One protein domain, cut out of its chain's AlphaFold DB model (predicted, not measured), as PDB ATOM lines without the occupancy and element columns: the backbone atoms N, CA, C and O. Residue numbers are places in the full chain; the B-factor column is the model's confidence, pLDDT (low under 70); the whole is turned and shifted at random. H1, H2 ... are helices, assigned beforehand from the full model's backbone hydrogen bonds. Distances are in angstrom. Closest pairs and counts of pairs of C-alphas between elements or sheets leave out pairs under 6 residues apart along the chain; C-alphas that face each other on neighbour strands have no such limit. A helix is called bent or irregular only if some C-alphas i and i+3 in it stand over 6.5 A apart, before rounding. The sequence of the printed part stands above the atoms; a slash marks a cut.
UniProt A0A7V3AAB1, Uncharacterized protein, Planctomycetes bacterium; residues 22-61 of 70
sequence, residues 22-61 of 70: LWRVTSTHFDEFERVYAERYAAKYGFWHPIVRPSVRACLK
ATOM      1  N   LEU A  22     -39.268  12.612   4.213       89.44
ATOM      2  CA  LEU A  22     -39.334  13.435   5.422       89.44
ATOM      3  C   LEU A  22     -38.269  14.535   5.412       89.44
ATOM      4  O   LEU A  22     -38.567  15.671   5.772       89.44
ATOM      5  N   TRP A  23     -37.044  14.215   4.986       91.31
ATOM      6  CA  TRP A  23     -35.959  15.192   4.926       91.31
ATOM      7  C   TRP A  23     -36.296  16.319   3.958       91.31
ATOM      8  O   TRP A  23     -36.158  17.476   4.330       91.31
ATOM      9  N   ARG A  24     -36.831  15.994   2.774       90.94
ATOM     10  CA  ARG A  24     -37.216  16.985   1.756       90.94
ATOM     11  C   ARG A  24     -38.315  17.939   2.231       90.94
ATOM     12  O   ARG A  24     -38.245  19.141   1.975       90.94
ATOM     13  N   VAL A  25     -39.337  17.420   2.910       94.19
ATOM     14  CA  VAL A  25     -40.425  18.256   3.447       94.19
ATOM     15  C   VAL A  25     -39.902  19.127   4.586       94.19
ATOM     16  O   VAL A  25     -40.120  20.336   4.602       94.19
ATOM     17  N   THR A  26     -39.152  18.525   5.508       93.38
ATOM     18  CA  THR A  26     -38.624  19.214   6.690       93.38
ATOM     19  C   THR A  26     -37.609  20.289   6.303       93.38
ATOM     20  O   THR A  26     -37.664  21.393   6.830       93.38
ATOM     21  N   SER A  27     -36.726  20.024   5.337       92.44
ATOM     22  CA  SER A  27     -35.741  21.004   4.863       92.44
ATOM     23  C   SER A  27     -36.381  22.248   4.250       92.44
ATOM     24  O   SER A  27     -35.737  23.288   4.196       92.44
ATOM     25  N   THR A  28     -37.620  22.132   3.765       94.56
ATOM     26  CA  THR A  28     -38.306  23.193   3.020       94.56
ATOM     27  C   THR A  28     -39.311  23.952   3.886       94.56
ATOM     28  O   THR A  28     -39.408  25.168   3.779       94.56
ATOM     29  N   HIS A  29     -40.051  23.257   4.754       96.38
ATOM     30  CA  HIS A  29     -41.237  23.817   5.417       96.38
ATOM     31  C   HIS A  29     -41.134  23.908   6.945       96.38
ATOM     32  O   HIS A  29     -42.061  24.399   7.585       96.38
ATOM     33  N   PHE A  30     -40.043  23.431   7.557       95.62
ATOM     34  CA  PHE A  30     -39.977  23.313   9.017       95.62
ATOM     35  C   PHE A  30     -40.098  24.652   9.756       95.62
ATOM     36  O   PHE A  30     -40.804  24.719  10.758       95.62
ATOM     37  N   ASP A  31     -39.468  25.724   9.266       96.12
ATOM     38  CA  ASP A  31     -39.542  27.028   9.941       96.12
ATOM     39  C   ASP A  31     -40.956  27.626   9.906       96.12
ATOM     40  O   ASP A  31     -41.406  28.217  10.890       96.12
ATOM     41  N   GLU A  32     -41.694  27.429   8.808       97.12
ATOM     42  CA  GLU A  32     -43.097  27.838   8.727       97.12
ATOM     43  C   GLU A  32     -43.969  27.004   9.668       97.12
ATOM     44  O   GLU A  32     -44.781  27.563  10.407       97.12
ATOM     45  N   PHE A  33     -43.763  25.684   9.679       96.25
ATOM     46  CA  PHE A  33     -44.454  24.768  10.580       96.25
ATOM     47  C   PHE A  33     -44.260  25.160  12.050       96.25
ATOM     48  O   PHE A  33     -45.237  25.240  12.791       96.25
ATOM     49  N   GLU A  34     -43.025  25.450  12.464       96.44
ATOM     50  CA  GLU A  34     -42.729  25.867  13.835       96.44
ATOM     51  C   GLU A  34     -43.413  27.194  14.190       96.44
ATOM     52  O   GLU A  34     -43.990  27.312  15.271       96.44
ATOM     53  N   ARG A  35     -43.433  28.165  13.266       97.00
ATOM     54  CA  ARG A  35     -44.090  29.464  13.479       97.00
ATOM     55  C   ARG A  35     -45.588  29.325  13.756       97.00
ATOM     56  O   ARG A  35     -46.113  30.033  14.608       97.00
ATOM     57  N   VAL A  36     -46.275  28.434  13.039       97.50
ATOM     58  CA  VAL A  36     -47.733  28.249  13.170       97.50
ATOM     59  C   VAL A  36     -48.118  27.168  14.186       97.50
ATOM     60  O   VAL A  36     -49.309  26.914  14.385       97.50
ATOM     61  N   TYR A  37     -47.143  26.519  14.835       97.31
ATOM     62  CA  TYR A  37     -47.388  25.364  15.699       97.31
ATOM     63  C   TYR A  37     -48.342  25.670  16.853       97.31
ATOM     64  O   TYR A  37     -49.316  24.942  17.070       97.31
ATOM     65  N   ALA A  38     -48.079  26.766  17.566       96.62
ATOM     66  CA  ALA A  38     -48.868  27.180  18.721       96.62
ATOM     67  C   ALA A  38     -50.347  27.401  18.363       96.62
ATOM     68  O   ALA A  38     -51.228  26.965  19.095       96.62
ATOM     69  N   GLU A  39     -50.611  28.024  17.217       97.25
ATOM     70  CA  GLU A  39     -51.965  28.372  16.779       97.25
ATOM     71  C   GLU A  39     -52.723  27.163  16.213       97.25
ATOM     72  O   GLU A  39     -53.887  26.943  16.541       97.25
ATOM     73  N   ARG A  40     -52.073  26.358  15.364       97.31
ATOM     74  CA  ARG A  40     -52.760  25.323  14.572       97.31
ATOM     75  C   ARG A  40     -52.723  23.929  15.183       97.31
ATOM     76  O   ARG A  40     -53.584  23.108  14.874       97.31
ATOM     77  N   TYR A  41     -51.716  23.633  16.001       96.94
ATOM     78  CA  TYR A  41     -51.392  22.256  16.377       96.94
ATOM     79  C   TYR A  41     -51.311  22.038  17.891       96.94
ATOM     80  O   TYR A  41     -51.580  20.923  18.341       96.94
ATOM     81  N   ALA A  42     -51.032  23.071  18.691       97.38
ATOM     82  CA  ALA A  42     -50.858  22.903  20.135       97.38
ATOM     83  C   ALA A  42     -52.117  22.400  20.862       97.38
ATOM     84  O   ALA A  42     -52.002  21.607  21.793       97.38
ATOM     85  N   ALA A  43     -53.317  22.770  20.400       97.44
ATOM     86  CA  ALA A  43     -54.571  22.271  20.974       97.44
ATOM     87  C   ALA A  43     -54.720  20.741  20.859       97.44
ATOM     88  O   ALA A  43     -55.349  20.114  21.706       97.44
ATOM     89  N   LYS A  44     -54.129  20.135  19.820       97.94
ATOM     90  CA  LYS A  44     -54.205  18.690  19.564       97.94
ATOM     91  C   LYS A  44     -52.987  17.929  20.083       97.94
ATOM     92  O   LYS A  44     -53.133  16.818  20.578       97.94
ATOM     93  N   TYR A  45     -51.794  18.495  19.920       96.19
ATOM     94  CA  TYR A  45     -50.521  17.806  20.159       96.19
ATOM     95  C   TYR A  45     -49.773  18.309  21.399       96.19
ATOM     96  O   TYR A  45     -48.723  17.769  21.741       96.19
ATOM     97  N   GLY A  46     -50.308  19.314  22.091       96.25
ATOM     98  CA  GLY A  46     -49.682  19.914  23.262       96.25
ATOM     99  C   GLY A  46     -48.602  20.936  22.909       96.25
ATOM    100  O   GLY A  46     -48.448  21.359  21.763       96.25
ATOM    101  N   PHE A  47     -47.863  21.367  23.929       94.56
ATOM    102  CA  PHE A  47     -46.886  22.448  23.817       94.56
ATOM    103  C   PHE A  47     -45.685  22.089  22.924       94.56
ATOM    104  O   PHE A  47     -45.337  20.925  22.731       94.56
ATOM    105  N   TRP A  48     -45.022  23.117  22.387       96.25
ATOM    106  CA  TRP A  48     -43.815  22.945  21.581       96.25
ATOM    107  C   TRP A  48     -42.618  22.551  22.447       96.25
ATOM    108  O   TRP A  48     -42.180  23.322  23.303       96.25
ATOM    109  N   HIS A  49     -42.050  21.369  22.207       96.00
ATOM    110  CA  HIS A  49     -40.910  20.911  22.990       96.00
ATOM    111  C   HIS A  49     -39.599  21.539  22.478       96.00
ATOM    112  O   HIS A  49     -39.277  21.394  21.294       96.00
ATOM    113  N   PRO A  50     -38.759  22.136  23.349       95.06
ATOM    114  CA  PRO A  50     -37.505  22.782  22.937       95.06
ATOM    115  C   PRO A  50     -36.515  21.876  22.187       95.06
ATOM    116  O   PRO A  50     -35.633  22.366  21.488       95.06
ATOM    117  N   ILE A  51     -36.658  20.551  22.308       96.44
ATOM    118  CA  ILE A  51     -35.789  19.549  21.674       96.44
ATOM    119  C   ILE A  51     -36.083  19.347  20.179       96.44
ATOM    120  O   ILE A  51     -35.235  18.821  19.452       96.44
ATOM    121  N   VAL A  52     -37.253  19.779  19.694       94.69
ATOM    122  CA  VAL A  52     -37.699  19.512  18.318       94.69
ATOM    123  C   VAL A  52     -36.794  20.211  17.303       94.69
ATOM    124  O   VAL A  52     -36.237  19.553  16.425       94.69
ATOM    125  N   ARG A  53     -36.557  21.520  17.455       94.94
ATOM    126  CA  ARG A  53     -35.686  22.284  16.546       94.94
ATOM    127  C   ARG A  53     -34.238  21.757  16.521       94.94
ATOM    128  O   ARG A  53     -33.723  21.551  15.419       94.94
ATOM    129  N   PRO A  54     -33.564  21.495  17.660       95.62
ATOM    130  CA  PRO A  54     -32.251  20.846  17.671       95.62
ATOM    131  C   PRO A  54     -32.231  19.497  16.943       95.62
ATOM    132  O   PRO A  54     -31.323  19.246  16.149       95.62
ATOM    133  N   SER A  55     -33.247  18.657  17.157       92.94
ATOM    134  CA  SER A  55     -33.349  17.333  16.523       92.94
ATOM    135  C   SER A  55     -33.487  17.442  15.006       92.94
ATOM    136  O   SER A  55     -32.801  16.746  14.257       92.94
ATOM    137  N   VAL A  56     -34.327  18.367  14.540       92.69
ATOM    138  CA  VAL A  56     -34.499  18.632  13.111       92.69
ATOM    139  C   VAL A  56     -33.214  19.181  12.500       92.69
ATOM    140  O   VAL A  56     -32.769  18.674  11.473       92.69
ATOM    141  N   ARG A  57     -32.545  20.136  13.151       92.31
ATOM    142  CA  ARG A  57     -31.247  20.651  12.683       92.31
ATOM    143  C   ARG A  57     -30.190  19.554  12.582       92.31
ATOM    144  O   ARG A  57     -29.455  19.517  11.598       92.31
ATOM    145  N   ALA A  58     -30.128  18.643  13.552       89.25
ATOM    146  CA  ALA A  58     -29.216  17.504  13.510       89.25
ATOM    147  C   ALA A  58     -29.519  16.565  12.329       89.25
ATOM    148  O   ALA A  58     -28.594  16.100  11.668       89.25
ATOM    149  N   CYS A  59     -30.799  16.338  12.023       85.88
ATOM    150  CA  CYS A  59     -31.237  15.545  10.871       85.88
ATOM    151  C   CYS A  59     -30.921  16.223   9.523       85.88
ATOM    152  O   CYS A  59     -30.561  15.557   8.549       85.88
ATOM    153  N   LEU A  60     -31.033  17.553   9.463       87.81
ATOM    154  CA  LEU A  60     -30.754  18.344   8.261       87.81
ATOM    155  C   LEU A  60     -29.258  18.593   8.030       87.81
ATOM    156  O   LEU A  60     -28.861  18.918   6.908       87.81
ATOM    157  N   LYS A  61     -28.412  18.416   9.052       83.25
ATOM    158  CA  LYS A  61     -26.958  18.521   8.908       83.25
ATOM    159  C   LYS A  61     -26.474  17.460   7.918       83.25
ATOM    160  O   LYS A  61     -26.603  16.262   8.169       83.25
TER     161      LYS A  61
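Overview. This is residues 22 to 61 of the 70 residues of an uncharacterized protein of Planctomycetes bacterium (UniProt A0A7V3AAB1). The printed part makes an open, elongated loop: the kinked helix H1 runs along one side, the short H2 makes the turn at one end, and residues 46 to 51 with H3 run back, bringing H3 to the first turns of H1. The 40 residues hold three named helices, H1, H2, H3 in chain order, and no named strand: all helix. The whole is only just compact, close to loose, with a radius of gyration of the C-alphas of 10.5 A and spans of 30 by 18 by 14 A.

Along the chain. H1, residues 22 to 40, begins at C-alpha 22 (-39.334, 13.435, 5.422) and is 20.1 A long. It is irregular, with C-alphas 28 and 31 8.0 A apart, and has a kink of 77 degrees near residue 30. H2 is residues 42 to 45, 5.1 A. H3, residues 52 to 60, 12.3 A, ends at C-alpha 60 (-30.754, 18.344, 8.261).

Arrangement. H1, with residues 23 to 27 alone, touches H3; the closest C-alphas, of Ser 27 and Leu 60, are 6.6 A apart. Their lines, H1's a rough one, stand at a shallow tilt of 15 degrees, opposite ways. H1 and H2 meet only through their tight link; H2 and H3 are apart. Every O i to N i+4 pair is within hydrogen-bond range in H3, 10 of 15 in H1; H2 is too short for one.

Size, cuts and confidence. The C-alphas farthest apart, of Ala 43 and Lys 61, are 30.4 A apart. The printed part has no cut, no long link, and no printed residue is under 70 in pLDDT.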